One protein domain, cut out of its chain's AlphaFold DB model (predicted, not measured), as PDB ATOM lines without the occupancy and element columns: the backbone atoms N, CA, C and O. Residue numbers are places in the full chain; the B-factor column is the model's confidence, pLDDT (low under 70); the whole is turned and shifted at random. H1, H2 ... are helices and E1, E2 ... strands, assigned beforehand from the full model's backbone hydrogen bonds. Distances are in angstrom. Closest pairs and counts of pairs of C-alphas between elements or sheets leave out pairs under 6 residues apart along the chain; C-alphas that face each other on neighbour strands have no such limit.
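Overview. This is residues 9 to 85 of the 230 residues of an uncharacterized protein of Gordonibacter pamelaeae (UniProt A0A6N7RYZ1). A small four-stranded antiparallel sheet, E1 - E2 - E3 - E4, makes a body at one end, and one long helix, H1, sticks out from it as an arm with residues 9 to 30 free. A long loop, residues 53 to 68, joins E2 to E3. The printed part has 77 residues, with one named helix followed by four named strands, and its class is mixed, helices and strands. It is only just extended, close to loose, with a radius of gyration of the C-alphas of 17.4 A, and spans 57 by 31 by 23 A.

Along the chain. The sheet holds E3, residues 69 to 76, 22.1 A long; E4, residues 79 to 85, 19.5 A, ending at C-alpha 85 (12.124, -5.451, -36.206); E2, residues 50 to 52, 7.0 A; and E1, residues 44 to 47, 9.1 A. H1, residues 10 to 37, is 40.9 A long, from C-alpha 10 at (15.460, -49.610, -19.941) to C-alpha 37 at (-2.278, -18.148, -39.216).

Arrangement. The strands form a meander, each the antiparallel neighbour of the one before, with E1 and E4 as edge strands. The hairpin E3 and E4 has directions at 155 degrees, with N 72 and O 83 2.8 A apart, within hydrogen-bond range. In the hairpin E2 and E3, at 161 degrees, N 73 and O 51 are 2.8 A apart. In the hairpin E1 and E2, at 155 degrees, N 52 and O 44 are 2.9 A apart. H1 is not on the sheet, and is apart from E2, E3 and E4. In H1 every O i to N i+4 pair is within hydrogen-bond range.

Size, cuts and confidence. The C-alphas of Ser 9 and Thr 47, the two farthest apart, are 57.6 A apart. The body without residues 9 to 30 spans 31 by 22 by 19 A. The printed part has no cut. The link E2 to E3, 16 residues, is long. The mean pLDDT of the printed part is 72.8, and residues 23 to 45, 47 to 48, 76 and 78 are under 70.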
ATOM      1  N   SER A   9      13.138 -49.689 -15.616       71.88
ATOM      2  CA  SER A   9      13.595 -50.548 -16.707       71.88
ATOM      3  C   SER A   9      14.079 -49.696 -17.891       71.88
ATOM      4  O   SER A   9      13.642 -48.558 -18.095       71.88
ATOM      5  N   GLU A  10      15.019 -50.227 -18.676       72.12
ATOM      6  CA  GLU A  10      15.460 -49.610 -19.941       72.12
ATOM      7  C   GLU A  10      14.264 -49.230 -20.835       72.12
ATOM      8  O   GLU A  10      14.285 -48.198 -21.507       72.12
ATOM      9  N   GLU A  11      13.193 -50.024 -20.794       71.19
ATOM     10  CA  GLU A  11      11.962 -49.790 -21.545       71.19
ATOM     11  C   GLU A  11      11.154 -48.602 -21.015       71.19
ATOM     12  O   GLU A  11      10.772 -47.743 -21.811       71.19
ATOM     13  N   GLU A  12      10.982 -48.456 -19.698       72.94
ATOM     14  CA  GLU A  12      10.304 -47.287 -19.113       72.94
ATOM     15  C   GLU A  12      11.045 -45.983 -19.425       72.94
ATOM     16  O   GLU A  12      10.430 -44.951 -19.718       72.94
ATOM     17  N   LYS A  13      12.384 -46.006 -19.402       74.50
ATOM     18  CA  LYS A  13      13.196 -44.836 -19.770       74.50
ATOM     19  C   LYS A  13      12.983 -44.458 -21.238       74.50
ATOM     20  O   LYS A  13      12.792 -43.275 -21.537       74.50
ATOM     21  N   ARG A  14      12.954 -45.446 -22.141       75.94
ATOM     22  CA  ARG A  14      12.690 -45.241 -23.577       75.94
ATOM     23  C   ARG A  14      11.271 -44.737 -23.830       75.94
ATOM     24  O   ARG A  14      11.088 -43.853 -24.666       75.94
ATOM     25  N   GLU A  15      10.276 -45.232 -23.101       78.56
ATOM     26  CA  GLU A  15       8.887 -44.796 -23.264       78.56
ATOM     27  C   GLU A  15       8.676 -43.350 -22.788       78.56
ATOM     28  O   GLU A  15       8.078 -42.538 -23.500       78.56
ATOM     29  N   ILE A  16       9.251 -42.978 -21.639       77.12
ATOM     30  CA  ILE A  16       9.240 -41.589 -21.150       77.12
ATOM     31  C   ILE A  16       9.920 -40.656 -22.158       77.12
ATOM     32  O   ILE A  16       9.458 -39.532 -22.381       77.12
ATOM     33  N   GLN A  17      11.010 -41.104 -22.780       74.75
ATOM     34  CA  GLN A  17      11.725 -40.324 -23.783       74.75
ATOM     35  C   GLN A  17      10.888 -40.122 -25.053       74.75
ATOM     36  O   GLN A  17      10.766 -38.984 -25.509       74.75
ATOM     37  N   ARG A  18      10.214 -41.170 -25.548       80.62
ATOM     38  CA  ARG A  18       9.283 -41.071 -26.689       80.62
ATOM     39  C   ARG A  18       8.112 -40.132 -26.405       80.62
ATOM     40  O   ARG A  18       7.798 -39.294 -27.245       80.62
ATOM     41  N   ARG A  19       7.500 -40.205 -25.215       77.06
ATOM     42  CA  ARG A  19       6.407 -39.289 -24.828       77.06
ATOM     43  C   ARG A  19       6.872 -37.832 -24.794       77.06
ATOM     44  O   ARG A  19       6.197 -36.964 -25.340       77.06
ATOM     45  N   LYS A  20       8.056 -37.566 -24.232       75.38
ATOM     46  CA  LYS A  20       8.650 -36.219 -24.218       75.38
ATOM     47  C   LYS A  20       8.985 -35.713 -25.622       75.38
ATOM     48  O   LYS A  20       8.837 -34.521 -25.884       75.38
ATOM     49  N   GLU A  21       9.450 -36.575 -26.523       71.19
ATOM     50  CA  GLU A  21       9.724 -36.210 -27.919       71.19
ATOM     51  C   GLU A  21       8.448 -35.918 -28.711       71.19
ATOM     52  O   GLU A  21       8.397 -34.904 -29.410       71.19
ATOM     53  N   ALA A  22       7.405 -36.732 -28.538       70.69
ATOM     54  CA  ALA A  22       6.100 -36.509 -29.151       70.69
ATOM     55  C   ALA A  22       5.471 -35.193 -28.667       70.69
ATOM     56  O   ALA A  22       5.054 -34.366 -29.476       70.69
ATOM     57  N   GLU A  23       5.498 -34.926 -27.360       69.31
ATOM     58  CA  GLU A  23       4.977 -33.678 -26.793       69.31
ATOM     59  C   GLU A  23       5.757 -32.447 -27.298       69.31
ATOM     60  O   GLU A  23       5.175 -31.405 -27.616       69.31
ATOM     61  N   ARG A  24       7.084 -32.570 -27.456       65.00
ATOM     62  CA  ARG A  24       7.931 -31.531 -28.067       65.00
ATOM     63  C   ARG A  24       7.600 -31.304 -29.541       65.00
ATOM     64  O   ARG A  24       7.605 -30.153 -29.982       65.00
ATOM     65  N   GLN A  25       7.344 -32.364 -30.308       63.38
ATOM     66  CA  GLN A  25       6.934 -32.250 -31.709       63.38
ATOM     67  C   GLN A  25       5.565 -31.578 -31.834       63.38
ATOM     68  O   GLN A  25       5.445 -30.630 -32.607       63.38
ATOM     69  N   SER A  26       4.582 -31.963 -31.020       53.06
ATOM     70  CA  SER A  26       3.252 -31.346 -31.029       53.06
ATOM     71  C   SER A  26       3.307 -29.856 -30.684       53.06
ATOM     72  O   SER A  26       2.771 -29.036 -31.425       53.06
ATOM     73  N   ARG A  27       4.052 -29.461 -29.639       58.19
ATOM     74  CA  ARG A  27       4.238 -28.037 -29.291       58.19
ATOM     75  C   ARG A  27       4.949 -27.245 -30.396       58.19
ATOM     76  O   ARG A  27       4.614 -26.088 -30.634       58.19
ATOM     77  N   ARG A  28       5.913 -27.858 -31.099       57.59
ATOM     78  CA  ARG A  28       6.600 -27.251 -32.259       57.59
ATOM     79  C   ARG A  28       5.658 -27.002 -33.431       57.59
ATOM     80  O   ARG A  28       5.776 -25.962 -34.077       57.59
ATOM     81  N   VAL A  29       4.794 -27.968 -33.740       51.19
ATOM     82  CA  VAL A  29       3.826 -27.868 -34.840       51.19
ATOM     83  C   VAL A  29       2.777 -26.815 -34.508       51.19
ATOM     84  O   VAL A  29       2.570 -25.921 -35.323       51.19
ATOM     85  N   GLN A  30       2.237 -26.841 -33.286       47.34
ATOM     86  CA  GLN A  30       1.262 -25.858 -32.814       47.34
ATOM     87  C   GLN A  30       1.820 -24.432 -32.888       47.34
ATOM     88  O   GLN A  30       1.246 -23.583 -33.555       47.34
ATOM     89  N   TYR A  31       3.012 -24.188 -32.334       50.03
ATOM     90  CA  TYR A  31       3.636 -22.863 -32.381       50.03
ATOM     91  C   TYR A  31       3.908 -22.377 -33.815       50.03
ATOM     92  O   TYR A  31       3.723 -21.202 -34.115       50.03
ATOM     93  N   LYS A  32       4.343 -23.263 -34.726       51.22
ATOM     94  CA  LYS A  32       4.548 -22.907 -36.144       51.22
ATOM     95  C   LYS A  32       3.239 -22.578 -36.862       51.22
ATOM     96  O   LYS A  32       3.261 -21.723 -37.746       51.22
ATOM     97  N   HIS A  33       2.159 -23.277 -36.526       48.41
ATOM     98  CA  HIS A  33       0.826 -23.056 -37.078       48.41
ATOM     99  C   HIS A  33       0.249 -21.733 -36.563       48.41
ATOM    100  O   HIS A  33      -0.092 -20.861 -37.358       48.41
ATOM    101  N   ASP A  34       0.307 -21.510 -35.248       45.62
ATOM    102  CA  ASP A  34      -0.158 -20.283 -34.593       45.62
ATOM    103  C   ASP A  34       0.590 -19.037 -35.094       45.62
ATOM    104  O   ASP A  34      -0.007 -17.970 -35.247       45.62
ATOM    105  N   LEU A  35       1.889 -19.167 -35.409       47.97
ATOM    106  CA  LEU A  35       2.666 -18.088 -36.025       47.97
ATOM    107  C   LEU A  35       2.303 -17.837 -37.492       47.97
ATOM    108  O   LEU A  35       2.539 -16.739 -37.980       47.97
ATOM    109  N   LYS A  36       1.831 -18.847 -38.232       49.09
ATOM    110  CA  LYS A  36       1.487 -18.707 -39.656       49.09
ATOM    111  C   LYS A  36       0.093 -18.120 -39.850       49.09
ATOM    112  O   LYS A  36      -0.071 -17.292 -40.735       49.09
ATOM    113  N   ASP A  37      -0.868 -18.507 -39.019       42.19
ATOM    114  CA  ASP A  37      -2.278 -18.148 -39.216       42.19
ATOM    115  C   ASP A  37      -2.617 -16.700 -38.850       42.19
ATOM    116  O   ASP A  37      -3.658 -16.189 -39.261       42.19
ATOM    117  N   LYS A  38      -1.767 -16.035 -38.060       51.50
ATOM    118  CA  LYS A  38      -2.075 -14.718 -37.472       51.50
ATOM    119  C   LYS A  38      -1.107 -13.603 -37.851       51.50
ATOM    120  O   LYS A  38      -1.302 -12.465 -37.436       51.50
ATOM    121  N   ILE A  39      -0.095 -13.905 -38.659       53.03
ATOM    122  CA  ILE A  39       0.623 -12.875 -39.407       53.03
ATOM    123  C   ILE A  39      -0.375 -12.356 -40.449       53.03
ATOM    124  O   ILE A  39      -0.911 -13.145 -41.225       53.03
ATOM    125  N   GLY A  40      -0.684 -11.059 -40.423       50.88
ATOM    126  CA  GLY A  40      -1.601 -10.443 -41.386       50.88
ATOM    127  C   GLY A  40      -1.274 -10.845 -42.832       50.88
ATOM    128  O   GLY A  40      -0.136 -11.163 -43.179       50.88
ATOM    129  N   LYS A  41      -2.288 -10.871 -43.694       54.00
ATOM    130  CA  LYS A  41      -2.161 -11.481 -45.027       54.00
ATOM    131  C   LYS A  41      -1.309 -10.658 -46.002       54.00
ATOM    132  O   LYS A  41      -0.855 -11.189 -47.011       54.00
ATOM    133  N   GLU A  42      -1.083  -9.382 -45.706       57.91
ATOM    134  CA  GLU A  42      -0.391  -8.455 -46.599       57.91
ATOM    135  C   GLU A  42       1.125  -8.519 -46.414       57.91
ATOM    136  O   GLU A  42       1.664  -8.233 -45.351       57.91
ATOM    137  N   THR A  43       1.827  -8.904 -47.475       64.69
ATOM    138  CA  THR A  43       3.291  -8.918 -47.526       64.69
ATOM    139  C   THR A  43       3.757  -7.728 -48.351       64.69
ATOM    140  O   THR A  43       3.352  -7.597 -49.504       64.69
ATOM    141  N   ILE A  44       4.636  -6.887 -47.802       68.56
ATOM    142  CA  ILE A  44       5.193  -5.745 -48.538       68.56
ATOM    143  C   ILE A  44       6.609  -6.101 -48.978       68.56
ATOM    144  O   ILE A  44       7.473  -6.448 -48.166       68.56
ATOM    145  N   ARG A  45       6.853  -6.042 -50.285       65.75
ATOM    146  CA  ARG A  45       8.182  -6.259 -50.853       65.75
ATOM    147  C   ARG A  45       8.999  -4.984 -50.679       65.75
ATOM    148  O   ARG A  45       8.634  -3.950 -51.224       65.75
ATOM    149  N   VAL A  46      10.094  -5.070 -49.929       71.62
ATOM    150  CA  VAL A  46      11.049  -3.956 -49.800       71.62
ATOM    151  C   VAL A  46      12.016  -4.001 -50.982       71.62
ATOM    152  O   VAL A  46      12.359  -2.966 -51.543       71.62
ATOM    153  N   THR A  47      12.413  -5.210 -51.401       69.94
ATOM    154  CA  THR A  47      13.382  -5.446 -52.484       69.94
ATOM    155  C   THR A  47      13.176  -6.788 -53.177       69.94
ATOM    156  O   THR A  47      12.343  -7.601 -52.772       69.94
ATOM    157  N   SER A  48      13.984  -7.079 -54.203       65.50
ATOM    158  CA  SER A  48      13.955  -8.374 -54.883       65.50
ATOM    159  C   SER A  48      14.132  -9.570 -53.934       65.50
ATOM    160  O   SER A  48      13.512 -10.602 -54.180       65.50
ATOM    161  N   ASN A  49      14.882  -9.412 -52.839       73.75
ATOM    162  CA  ASN A  49      15.239 -10.462 -51.884       73.75
ATOM    163  C   ASN A  49      14.667 -10.268 -50.465       73.75
ATOM    164  O   ASN A  49      14.940 -11.105 -49.605       73.75
ATOM    165  N   ARG A  50      13.900  -9.202 -50.184       75.00
ATOM    166  CA  ARG A  50      13.341  -8.923 -48.846       75.00
ATOM    167  C   ARG A  50      11.862  -8.590 -48.865       75.00
ATOM    168  O   ARG A  50      11.378  -7.802 -49.681       75.00
ATOM    169  N   ARG A  51      11.165  -9.129 -47.868       80.31
ATOM    170  CA  ARG A  51       9.744  -8.901 -47.622       80.31
ATOM    171  C   ARG A  51       9.472  -8.673 -46.141       80.31
ATOM    172  O   ARG A  51      10.020  -9.380 -45.295       80.31
ATOM    173  N   VAL A  52       8.617  -7.706 -45.838       81.88
ATOM    174  CA  VAL A  52       8.070  -7.517 -44.492       81.88
ATOM    175  C   VAL A  52       6.697  -8.166 -44.412       81.88
ATOM    176  O   VAL A  52       5.918  -8.145 -45.368       81.88
ATOM    177  N   LEU A  53       6.438  -8.787 -43.271       83.44
ATOM    178  CA  LEU A  53       5.163  -9.394 -42.927       83.44
ATOM    179  C   LEU A  53       4.474  -8.545 -41.849       83.44
ATOM    180  O   LEU A  53       5.135  -7.724 -41.214       83.44
ATOM    181  N   PRO A  54       3.175  -8.729 -41.587       83.94
ATOM    182  CA  PRO A  54       2.505  -7.907 -40.590       83.94
ATOM    183  C   PRO A  54       2.931  -8.206 -39.154       83.94
ATOM    184  O   PRO A  54       3.591  -9.207 -38.865       83.94
ATOM    185  N   LEU A  55       2.531  -7.292 -38.271       85.00
ATOM    186  CA  LEU A  55       2.845  -7.271 -36.847       85.00
ATOM    187  C   LEU A  55       2.531  -8.610 -36.159       85.00
ATOM    188  O   LEU A  55       1.501  -9.235 -36.409       85.00
ATOM    189  N   VAL A  56       3.426  -9.049 -35.273       85.19
ATOM    190  CA  VAL A  56       3.212 -10.244 -34.451       85.19
ATOM    191  C   VAL A  56       2.333  -9.899 -33.249       85.19
ATOM    192  O   VAL A  56       2.778  -9.211 -32.336       85.19
ATOM    193  N   GLU A  57       1.117 -10.439 -33.200       83.12
ATOM    194  CA  GLU A  57       0.153 -10.182 -32.111       83.12
ATOM    195  C   GLU A  57       0.206 -11.198 -30.953       83.12
ATOM    196  O   GLU A  57      -0.376 -10.982 -29.889       83.12
ATOM    197  N   VAL A  58       0.894 -12.330 -31.133       76.81
ATOM    198  CA  VAL A  58       0.862 -13.478 -30.207       76.81
ATOM    199  C   VAL A  58       2.236 -13.755 -29.603       76.81
ATOM    200  O   VAL A  58       3.266 -13.580 -30.254       76.81
ATOM    201  N   GLY A  59       2.235 -14.262 -28.370       82.81
ATOM    202  CA  GLY A  59       3.427 -14.623 -27.612       82.81
ATOM    203  C   GLY A  59       3.818 -13.541 -26.612       82.81
ATOM    204  O   GLY A  59       3.029 -12.653 -26.294       82.81
ATOM    205  N   GLU A  60       5.044 -13.636 -26.120       89.44
ATOM    206  CA  GLU A  60       5.585 -12.681 -25.161       89.44
ATOM    207  C   GLU A  60       6.139 -11.436 -25.870       89.44
ATOM    208  O   GLU A  60       6.636 -11.508 -27.000       89.44
ATOM    209  N   GLU A  61       6.073 -10.292 -25.197       91.06
ATOM    210  CA  GLU A  61       6.716  -9.058 -25.653       91.06
ATOM    211  C   GLU A  61       8.228  -9.095 -25.395       91.06
ATOM    212  O   GLU A  61       8.734  -9.902 -24.615       91.06
ATOM    213  N   PHE A  62       8.969  -8.192 -26.033       91.38
ATOM    214  CA  PHE A  62      10.384  -7.981 -25.726       91.38
ATOM    215  C   PHE A  62      10.588  -7.641 -24.233       91.38
ATOM    216  O   PHE A  62       9.817  -6.817 -23.717       91.38
ATOM    217  N   PRO A  63      11.600  -8.208 -23.539       91.88
ATOM    218  CA  PRO A  63      12.691  -9.074 -24.034       91.88
ATOM    219  C   PRO A  63      12.430 -10.594 -24.006       91.88
ATOM    220  O   PRO A  63      13.326 -11.383 -24.306       91.88
ATOM    221  N   LEU A  64      11.218 -11.037 -23.671       89.94
ATOM    222  CA  LEU A  64      10.855 -12.458 -23.566       89.94
ATOM    223  C   LEU A  64      10.475 -13.086 -24.917       89.94
ATOM    224  O   LEU A  64      10.614 -14.296 -25.117       89.94
ATOM    225  N   GLY A  65      10.000 -12.266 -25.852       90.62
ATOM    226  CA  GLY A  65       9.570 -12.690 -27.177       90.62
ATOM    227  C   GLY A  65       9.533 -11.542 -28.184       90.62
ATOM    228  O   GLY A  65      10.230 -10.539 -28.049       90.62
ATOM    229  N   VAL A  66       8.744 -11.728 -29.241       92.12
ATOM    230  CA  VAL A  66       8.690 -10.826 -30.407       92.12
ATOM    231  C   VAL A  66       7.290 -10.275 -30.672       92.12
ATOM    232  O   VAL A  66       7.031  -9.757 -31.759       92.12
ATOM    233  N   LYS A  67       6.369 -10.377 -29.706       89.38
ATOM    234  CA  LYS A  67       5.061  -9.723 -29.807       89.38
ATOM    235  C   LYS A  67       5.257  -8.209 -29.962       89.38
ATOM    236  O   LYS A  67       6.086  -7.611 -29.277       89.38
ATOM    237  N   GLY A  68       4.518  -7.603 -30.888       87.44
ATOM    238  CA  GLY A  68       4.638  -6.193 -31.262       87.44
ATOM    239  C   GLY A  68       5.782  -5.883 -32.237       87.44
ATOM    240  O   GLY A  68       6.082  -4.711 -32.465       87.44
ATOM    241  N   MET A  69       6.429  -6.897 -32.827       90.31
ATOM    242  CA  MET A  69       7.469  -6.719 -33.851       90.31
ATOM    243  C   MET A  69       6.986  -7.111 -35.250       90.31
ATOM    244  O   MET A  69       6.097  -7.945 -35.404       90.31
ATOM    245  N   ILE A  70       7.609  -6.537 -36.280       87.94
ATOM    246  CA  ILE A  70       7.367  -6.877 -37.688       87.94
ATOM    247  C   ILE A  70       8.379  -7.944 -38.128       87.94
ATOM    248  O   ILE A  70       9.584  -7.722 -37.989       87.94
ATOM    249  N   PRO A  71       7.956  -9.099 -38.664       87.94
ATOM    250  CA  PRO A  71       8.875 -10.059 -39.254       87.94
ATOM    251  C   PRO A  71       9.413  -9.549 -40.595       87.94
ATOM    252  O   PRO A  71       8.655  -9.155 -41.478       87.94
ATOM    253  N   VAL A  72      10.724  -9.651 -40.779       85.94
ATOM    254  CA  VAL A  72      11.414  -9.400 -42.045       85.94
ATOM    255  C   VAL A  72      11.984 -10.721 -42.539       85.94
ATOM    256  O   VAL A  72      12.769 -11.371 -41.841       85.94
ATOM    257  N   VAL A  73      11.583 -11.135 -43.735       85.00
ATOM    258  CA  VAL A  73      12.077 -12.344 -44.397       85.00
ATOM    259  C   VAL A  73      13.001 -11.933 -45.533       85.00
ATOM    260  O   VAL A  73      12.631 -11.132 -46.388       85.00
ATOM    261  N   THR A  74      14.209 -12.484 -45.525       77.88
ATOM    262  CA  THR A  74      15.202 -12.340 -46.589       77.88
ATOM    263  C   THR A  74      15.419 -13.691 -47.253       77.88
ATOM    264  O   THR A  74      15.631 -14.686 -46.560       77.88
ATOM    265  N   GLU A  75      15.397 -13.731 -48.576       74.31
ATOM    266  CA  GLU A  75      15.720 -14.916 -49.369       74.31
ATOM    267  C   GLU A  75      17.159 -14.815 -49.880       74.31
ATOM    268  O   GLU A  75      17.529 -13.865 -50.571       74.31
ATOM    269  N   TYR A  76      17.996 -15.789 -49.526       69.19
ATOM    270  CA  TYR A  76      19.375 -15.871 -50.003       69.19
ATOM    271  C   TYR A  76      19.750 -17.322 -50.300       69.19
ATOM    272  O   TYR A  76      19.605 -18.180 -49.432       69.19
ATOM    273  N   LYS A  77      20.255 -17.602 -51.513       74.19
ATOM    274  CA  LYS A  77      20.629 -18.960 -51.972       74.19
ATOM    275  C   LYS A  77      19.552 -20.011 -51.644       74.19
ATOM    276  O   LYS A  77      19.848 -21.013 -50.999       74.19
ATOM    277  N   GLU A  78      18.300 -19.724 -52.013       69.69
ATOM    278  CA  GLU A  78      17.127 -20.593 -51.778       69.69
ATOM    279  C   GLU A  78      16.814 -20.879 -50.293       69.69
ATOM    280  O   GLU A  78      16.017 -21.759 -49.966       69.69
ATOM    281  N   LYS A  79      17.416 -20.128 -49.362       74.25
ATOM    282  CA  LYS A  79      17.126 -20.204 -47.928       74.25
ATOM    283  C   LYS A  79      16.441 -18.932 -47.458       74.25
ATOM    284  O   LYS A  79      16.937 -17.824 -47.660       74.25
ATOM    285  N   GLU A  80      15.323 -19.112 -46.767       76.44
ATOM    286  CA  GLU A  80      14.650 -18.028 -46.064       76.44
ATOM    287  C   GLU A  80      15.288 -17.782 -44.697       76.44
ATOM    288  O   GLU A  80      15.396 -18.675 -43.849       76.44
ATOM    289  N   HIS A  81      15.651 -16.530 -44.456       80.44
ATOM    290  CA  HIS A  81      16.091 -16.024 -43.170       80.44
ATOM    291  C   HIS A  81      15.050 -15.049 -42.636       80.44
ATOM    292  O   HIS A  81      14.788 -14.016 -43.244       80.44
ATOM    293  N   ARG A  82      14.460 -15.371 -41.482       85.12
ATOM    294  CA  ARG A  82      13.498 -14.506 -40.794       85.12
ATOM    295  C   ARG A  82      14.141 -13.862 -39.571       85.12
ATOM    296  O   ARG A  82      14.656 -14.578 -38.714       85.12
ATOM    297  N   CYS A  83      14.039 -12.544 -39.481       88.88
ATOM    298  CA  CYS A  83      14.300 -11.761 -38.274       88.88
ATOM    299  C   CYS A  83      13.081 -10.884 -37.957       88.88
ATOM    300  O   CYS A  83      12.104 -10.898 -38.705       88.88
ATOM    301  N   TYR A  84      13.109 -10.167 -36.839       90.94
ATOM    302  CA  TYR A  84      12.022  -9.296 -36.395       90.94
ATOM    303  C   TYR A  84      12.555  -7.887 -36.132       90.94
ATOM    304  O   TYR A  84      13.685  -7.736 -35.672       90.94
ATOM    305  N   VAL A  85      11.764  -6.859 -36.424       89.19
ATOM    306  CA  VAL A  85      12.124  -5.451 -36.206       89.19
ATOM    307  C   VAL A  85      11.130  -4.754 -35.293       89.19
ATOM    308  O   VAL A  85       9.948  -5.097 -35.240       89.19
TER     309      VAL A  85